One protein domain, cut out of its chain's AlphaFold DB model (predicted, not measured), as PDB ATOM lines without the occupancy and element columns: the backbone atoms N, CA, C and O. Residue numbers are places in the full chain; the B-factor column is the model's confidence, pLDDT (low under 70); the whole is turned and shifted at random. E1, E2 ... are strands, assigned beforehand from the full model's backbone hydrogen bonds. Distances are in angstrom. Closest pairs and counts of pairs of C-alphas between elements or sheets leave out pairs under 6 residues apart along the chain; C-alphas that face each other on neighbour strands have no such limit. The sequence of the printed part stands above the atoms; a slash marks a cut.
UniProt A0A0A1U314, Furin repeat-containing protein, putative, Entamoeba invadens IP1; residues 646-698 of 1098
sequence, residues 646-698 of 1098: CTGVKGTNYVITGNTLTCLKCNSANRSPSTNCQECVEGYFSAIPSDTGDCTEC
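Overview. This is residues 646 to 698 of the 1098 residues of the protein "Furin repeat-containing protein, putative" of Entamoeba invadens IP1 (UniProt A0A0A1U314). This is a rod with little regular structure: one small hairpin, E1 and E2, lies toward one end, another, E3 and E4, toward the other, and the looped residues 664 to 683 fill the middle. The printed part has 53 residues, 14 of them in four named strands, E1 to E4 in order, with no named helix; the class is all strand, and both two-stranded sheets are antiparallel. It is only just compact, close to loose, with a radius of gyration of the C-alphas of 11.7 A and spans of 37 by 17 by 17 A.

Along the chain. E1, residues 654 to 657, begins at C-alpha 654 (36.068, 40.922, -42.295) and is 10.3 A long. E2, residues 660 to 663, is 10.2 A. E3, residues 684 to 686, is 7.3 A. E4, residues 695 to 697, is 6.8 A and ends at C-alpha 697 (13.189, 29.406, -43.575).

Arrangement. In the hairpin E1 and E2, at 160 degrees, N 655 and O 662 are 2.9 A apart, within hydrogen-bond range. In the hairpin E3 and E4, at 135 degrees, N 696 and O 685 are 2.8 A apart, also within range. E2 and E3 are apart.

Size, cuts and confidence. The C-alphas farthest apart, of Gly 658 and Cys 698, are 38.0 A apart. The printed part has no cut. The link from E2 to E3 is long, 20 residues. Residues 687 to 694 have pLDDT under 70.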
ATOM      1  N   CYS A 646      32.308  34.483 -39.676       85.56
ATOM      2  CA  CYS A 646      32.911  35.617 -40.383       85.56
ATOM      3  C   CYS A 646      34.432  35.410 -40.592       85.56
ATOM      4  O   CYS A 646      35.157  36.296 -41.046       85.56
ATOM      5  N   THR A 647      34.931  34.212 -40.274       80.25
ATOM      6  CA  THR A 647      36.323  33.795 -40.490       80.25
ATOM      7  C   THR A 647      36.665  33.679 -41.981       80.25
ATOM      8  O   THR A 647      35.807  33.382 -42.810       80.25
ATOM      9  N   GLY A 648      37.928  33.927 -42.339       81.62
ATOM     10  CA  GLY A 648      38.409  33.900 -43.725       81.62
ATOM     11  C   GLY A 648      39.485  34.956 -43.978       81.62
ATOM     12  O   GLY A 648      40.283  35.255 -43.089       81.62
ATOM     13  N   VAL A 649      39.507  35.534 -45.181       79.81
ATOM     14  CA  VAL A 649      40.543  36.492 -45.598       79.81
ATOM     15  C   VAL A 649      40.227  37.898 -45.072       79.81
ATOM     16  O   VAL A 649      39.138  38.438 -45.299       79.81
ATOM     17  N   LYS A 650      41.194  38.517 -44.380       78.44
ATOM     18  CA  LYS A 650      41.110  39.917 -43.929       78.44
ATOM     19  C   LYS A 650      41.039  40.839 -45.152       78.44
ATOM     20  O   LYS A 650      41.907  40.791 -46.014       78.44
ATOM     21  N   GLY A 651      40.013  41.683 -45.209       78.56
ATOM     22  CA  GLY A 651      39.665  42.514 -46.366       78.56
ATOM     23  C   GLY A 651      38.553  41.932 -47.250       78.56
ATOM     24  O   GLY A 651      37.963  42.682 -48.020       78.56
ATOM     25  N   THR A 652      38.210  40.645 -47.104       80.69
ATOM     26  CA  THR A 652      37.163  39.972 -47.902       80.69
ATOM     27  C   THR A 652      36.020  39.438 -47.037       80.69
ATOM     28  O   THR A 652      34.855  39.670 -47.352       80.69
ATOM     29  N   ASN A 653      36.329  38.754 -45.932       86.25
ATOM     30  CA  ASN A 653      35.330  38.253 -44.978       86.25
ATOM     31  C   ASN A 653      35.067  39.273 -43.861       86.25
ATOM     32  O   ASN A 653      33.917  39.527 -43.510       86.25
ATOM     33  N   TYR A 654      36.124  39.915 -43.357       88.12
ATOM     34  CA  TYR A 654      36.068  40.922 -42.295       88.12
ATOM     35  C   TYR A 654      37.115  42.020 -42.503       88.12
ATOM     36  O   TYR A 654      38.154  41.798 -43.126       88.12
ATOM     37  N   VAL A 655      36.873  43.199 -41.933       88.31
ATOM     38  CA  VAL A 655      37.840  44.302 -41.837       88.31
ATOM     39  C   VAL A 655      37.988  44.742 -40.380       88.31
ATOM     40  O   VAL A 655      37.055  44.609 -39.587       88.31
ATOM     41  N   ILE A 656      39.171  45.243 -40.025       82.50
ATOM     42  CA  ILE A 656      39.468  45.813 -38.707       82.50
ATOM     43  C   ILE A 656      40.050  47.205 -38.915       82.50
ATOM     44  O   ILE A 656      41.011  47.352 -39.670       82.50
ATOM     45  N   THR A 657      39.479  48.184 -38.216       78.69
ATOM     46  CA  THR A 657      39.914  49.584 -38.232       78.69
ATOM     47  C   THR A 657      40.014  50.068 -36.787       78.69
ATOM     48  O   THR A 657      39.000  50.207 -36.097       78.69
ATOM     49  N   GLY A 658      41.235  50.292 -36.300       75.62
ATOM     50  CA  GLY A 658      41.512  50.625 -34.902       75.62
ATOM     51  C   GLY A 658      41.070  49.527 -33.924       75.62
ATOM     52  O   GLY A 658      41.753  48.516 -33.770       75.62
ATOM     53  N   ASN A 659      39.927  49.752 -33.262       76.69
ATOM     54  CA  ASN A 659      39.326  48.863 -32.255       76.69
ATOM     55  C   ASN A 659      37.954  48.289 -32.682       76.69
ATOM     56  O   ASN A 659      37.245  47.733 -31.843       76.69
ATOM     57  N   THR A 660      37.565  48.410 -33.956       77.75
ATOM     58  CA  THR A 660      36.288  47.882 -34.472       77.75
ATOM     59  C   THR A 660      36.537  46.799 -35.518       77.75
ATOM     60  O   THR A 660      37.274  47.035 -36.475       77.75
ATOM     61  N   LEU A 661      35.879  45.643 -35.362       86.38
ATOM     62  CA  LEU A 661      35.797  44.581 -36.369       86.38
ATOM     63  C   LEU A 661      34.415  44.611 -37.032       86.38
ATOM     64  O   LEU A 661      33.389  44.624 -36.347       86.38
ATOM     65  N   THR A 662      34.393  44.597 -38.363       86.31
ATOM     66  CA  THR A 662      33.166  44.583 -39.167       86.31
ATOM     67  C   THR A 662      33.203  43.437 -40.167       86.31
ATOM     68  O   THR A 662      34.147  43.318 -40.950       86.31
ATOM     69  N   CYS A 663      32.163  42.609 -40.160       86.75
ATOM     70  CA  CYS A 663      31.980  41.545 -41.136       86.75
ATOM     71  C   CYS A 663      31.493  42.107 -42.473       86.75
ATOM     72  O   CYS A 663      30.526  42.864 -42.545       86.75
ATOM     73  N   LEU A 664      32.178  41.708 -43.539       88.06
ATOM     74  CA  LEU A 664      31.851  42.028 -44.927       88.06
ATOM     75  C   LEU A 664      31.020  40.902 -45.560       88.06
ATOM     76  O   LEU A 664      30.158  41.159 -46.398       88.06
ATOM     77  N   LYS A 665      31.252  39.655 -45.127       87.44
ATOM     78  CA  LYS A 665      30.571  38.451 -45.609       87.44
ATOM     79  C   LYS A 665      30.442  37.422 -44.480       87.44
ATOM     80  O   LYS A 665      31.390  37.227 -43.726       87.44
ATOM     81  N   CYS A 666      29.296  36.746 -44.414       85.62
ATOM     82  CA  CYS A 666      29.092  35.565 -43.572       85.62
ATOM     83  C   CYS A 666      29.347  34.275 -44.364       85.62
ATOM     84  O   CYS A 666      29.127  34.234 -45.580       85.62
ATOM     85  N   ASN A 667      29.814  33.232 -43.684       82.94
ATOM     86  CA  ASN A 667      30.126  31.940 -44.290       82.94
ATOM     87  C   ASN A 667      28.872  31.062 -44.414       82.94
ATOM     88  O   ASN A 667      28.670  30.434 -45.453       82.94
ATOM     89  N   SER A 668      28.012  31.071 -43.397       80.50
ATOM     90  CA  SER A 668      26.724  30.379 -43.389       80.50
ATOM     91  C   SER A 668      25.664  31.173 -44.155       80.50
ATOM     92  O   SER A 668      25.642  32.410 -44.166       80.50
ATOM     93  N   ALA A 669      24.755  30.453 -44.813       78.81
ATOM     94  CA  ALA A 669      23.701  31.065 -45.612       78.81
ATOM     95  C   ALA A 669      22.698  31.844 -44.741       78.81
ATOM     96  O   ALA A 669      22.413  31.484 -43.599       78.81
ATOM     97  N   ASN A 670      22.125  32.905 -45.318       81.38
ATOM     98  CA  ASN A 670      21.037  33.697 -44.733       81.38
ATOM     99  C   ASN A 670      21.357  34.347 -43.365       81.38
ATOM    100  O   ASN A 670      20.447  34.685 -42.608       81.38
ATOM    101  N   ARG A 671      22.645  34.579 -43.070       82.44
ATOM    102  CA  ARG A 671      23.151  35.386 -41.943       82.44
ATOM    103  C   ARG A 671      23.438  36.826 -42.372       82.44
ATOM    104  O   ARG A 671      23.785  37.068 -43.527       82.44
ATOM    105  N   SER A 672      23.310  37.789 -41.455       83.56
ATOM    106  CA  SER A 672      23.509  39.213 -41.763       83.56
ATOM    107  C   SER A 672      24.912  39.735 -41.393       83.56
ATOM    108  O   SER A 672      25.230  39.812 -40.197       83.56
ATOM    109  N   PRO A 673      25.727  40.212 -42.361       83.88
ATOM    110  CA  PRO A 673      27.029  40.823 -42.071       83.88
ATOM    111  C   PRO A 673      26.932  42.072 -41.185       83.88
ATOM    112  O   PRO A 673      27.812  42.299 -40.358       83.88
ATOM    113  N   SER A 674      25.833  42.838 -41.267       81.50
ATOM    114  CA  SER A 674      25.626  44.046 -40.446       81.50
ATOM    115  C   SER A 674      25.489  43.767 -38.945       81.50
ATOM    116  O   SER A 674      25.644  44.680 -38.138       81.50
ATOM    117  N   THR A 675      25.234  42.510 -38.569       81.62
ATOM    118  CA  THR A 675      25.165  42.035 -37.176       81.62
ATOM    119  C   THR A 675      26.394  41.205 -36.792       81.62
ATOM    120  O   THR A 675      26.348  40.421 -35.849       81.62
ATOM    121  N   ASN A 676      27.491  41.320 -37.555       81.88
ATOM    122  CA  ASN A 676      28.670  40.456 -37.450       81.88
ATOM    123  C   ASN A 676      28.303  38.952 -37.453       81.88
ATOM    124  O   ASN A 676      28.829  38.153 -36.675       81.88
ATOM    125  N   CYS A 677      27.364  38.586 -38.336       83.25
ATOM    126  CA  CYS A 677      26.866  37.224 -38.571       83.25
ATOM    127  C   CYS A 677      26.189  36.550 -37.359       83.25
ATOM    128  O   CYS A 677      25.965  35.338 -37.353       83.25
ATOM    129  N   GLN A 678      25.816  37.319 -36.332       78.75
ATOM    130  CA  GLN A 678      25.130  36.779 -35.155       78.75
ATOM    131  C   GLN A 678      23.644  36.496 -35.418       78.75
ATOM    132  O   GLN A 678      23.100  35.550 -34.848       78.75
ATOM    133  N   GLU A 679      23.002  37.253 -36.313       80.06
ATOM    134  CA  GLU A 679      21.569  37.136 -36.612       80.06
ATOM    135  C   GLU A 679      21.294  36.642 -38.046       80.06
ATOM    136  O   GLU A 679      22.059  36.900 -38.983       80.06
ATOM    137  N   CYS A 680      20.170  35.940 -38.215       80.44
ATOM    138  CA  CYS A 680      19.618  35.591 -39.526       80.44
ATOM    139  C   CYS A 680      18.968  36.815 -40.196       80.44
ATOM    140  O   CYS A 680      18.511  37.735 -39.519       80.44
ATOM    141  N   VAL A 681      18.884  36.816 -41.528       80.00
ATOM    142  CA  VAL A 681      18.119  37.825 -42.286       80.00
ATOM    143  C   VAL A 681      16.603  37.629 -42.114       80.00
ATOM    144  O   VAL A 681      16.149  36.549 -41.729       80.00
ATOM    145  N   GLU A 682      15.798  38.663 -42.400       77.94
ATOM    146  CA  GLU A 682      14.331  38.566 -42.292       77.94
ATOM    147  C   GLU A 682      13.773  37.393 -43.124       77.94
ATOM    148  O   GLU A 682      14.234  37.123 -44.232       77.94
ATOM    149  N   GLY A 683      12.779  36.685 -42.574       73.38
ATOM    150  CA  GLY A 683      12.238  35.443 -43.145       73.38
ATOM    151  C   GLY A 683      12.950  34.152 -42.711       73.38
ATOM    152  O   GLY A 683      12.432  33.070 -42.988       73.38
ATOM    153  N   TYR A 684      14.078  34.238 -41.992       79.00
ATOM    154  CA  TYR A 684      14.842  33.081 -41.511       79.00
ATOM    155  C   TYR A 684      15.091  33.117 -39.992       79.00
ATOM    156  O   TYR A 684      15.061  34.174 -39.363       79.00
ATOM    157  N   PHE A 685      15.355  31.953 -39.386       78.38
ATOM    158  CA  PHE A 685      15.616  31.798 -37.949       78.38
ATOM    159  C   PHE A 685      16.684  30.727 -37.660       78.38
ATOM    160  O   PHE A 685      16.818  29.759 -38.405       78.38
ATOM    161  N   SER A 686      17.406  30.846 -36.538       70.12
ATOM    162  CA  SER A 686      18.238  29.743 -36.028       70.12
ATOM    163  C   SER A 686      17.393  28.786 -35.189       70.12
ATOM    164  O   SER A 686      16.718  29.205 -34.245       70.12
ATOM    165  N   ALA A 687      17.454  27.488 -35.492       62.00
ATOM    166  CA  ALA A 687      16.760  26.462 -34.713       62.00
ATOM    167  C   ALA A 687      17.364  26.238 -33.310       62.00
ATOM    168  O   ALA A 687      16.681  25.702 -32.435       62.00
ATOM    169  N   ILE A 688      18.616  26.663 -33.087       58.25
ATOM    170  CA  ILE A 688      19.343  26.540 -31.815       58.25
ATOM    171  C   ILE A 688      19.704  27.953 -31.307       58.25
ATOM    172  O   ILE A 688      20.362  28.695 -32.038       58.25
ATOM    173  N   PRO A 689      19.333  28.354 -30.072       48.34
ATOM    174  CA  PRO A 689      19.506  29.739 -29.606       48.34
ATOM    175  C   PRO A 689      20.941  30.221 -29.339       48.34
ATOM    176  O   PRO A 689      21.095  31.338 -28.854       48.34
ATOM    177  N   SER A 690      21.969  29.387 -29.528       50.47
ATOM    178  CA  SER A 690      23.270  29.591 -28.872       50.47
ATOM    179  C   SER A 690      24.515  29.402 -29.733       50.47
ATOM    180  O   SER A 690      25.599  29.603 -29.199       50.47
ATOM    181  N   ASP A 691      24.410  29.000 -31.006       50.53
ATOM    182  CA  ASP A 691      25.599  28.894 -31.862       50.53
ATOM    183  C   ASP A 691      25.300  28.887 -33.377       50.53
ATOM    184  O   ASP A 691      24.164  28.688 -33.807       50.53
ATOM    185  N   THR A 692      26.369  29.117 -34.141       51.72
ATOM    186  CA  THR A 692      26.679  29.028 -35.595       51.72
ATOM    187  C   THR A 692      25.815  28.241 -36.612       51.72
ATOM    188  O   THR A 692      26.160  28.256 -37.788       51.72
ATOM    189  N   GLY A 693      24.706  27.587 -36.259       58.16
ATOM    190  CA  GLY A 693      23.927  26.747 -37.188       58.16
ATOM    191  C   GLY A 693      23.217  27.483 -38.342       58.16
ATOM    192  O   GLY A 693      22.987  28.697 -38.283       58.16
ATOM    193  N   ASP A 694      22.824  26.717 -39.367       66.12
ATOM    194  CA  ASP A 694      22.131  27.201 -40.570       66.12
ATOM    195  C   ASP A 694      20.808  27.923 -40.262       66.12
ATOM    196  O   ASP A 694      19.924  27.413 -39.563       66.12
ATOM    197  N   CYS A 695      20.640  29.107 -40.854       74.88
ATOM    198  CA  CYS A 695      19.403  29.875 -40.782       74.88
ATOM    199  C   CYS A 695      18.310  29.208 -41.640       74.88
ATOM    200  O   CYS A 695      18.402  29.155 -42.867       74.88
ATOM    201  N   THR A 696      17.267  28.702 -40.978       76.06
ATOM    202  CA  THR A 696      16.148  27.943 -41.562       76.06
ATOM    203  C   THR A 696      14.992  28.873 -41.947       76.06
ATOM    204  O   THR A 696      14.741  29.860 -41.258       76.06
ATOM    205  N   GLU A 697      14.288  28.581 -43.042       79.50
ATOM    206  CA  GLU A 697      13.189  29.406 -43.575       79.50
ATOM    207  C   GLU A 697      11.902  29.320 -42.724       79.50
ATOM    208  O   GLU A 697      11.534  28.257 -42.215       79.50
ATOM    209  N   CYS A 698      11.190  30.442 -42.572       76.38
ATOM    210  CA  CYS A 698       9.980  30.549 -41.753       76.38
ATOM    211  C   CYS A 698       8.728  29.897 -42.376       76.38
ATOM    212  O   CYS A 698       7.885  30.569 -42.969       76.38
TER     213      CYS A 698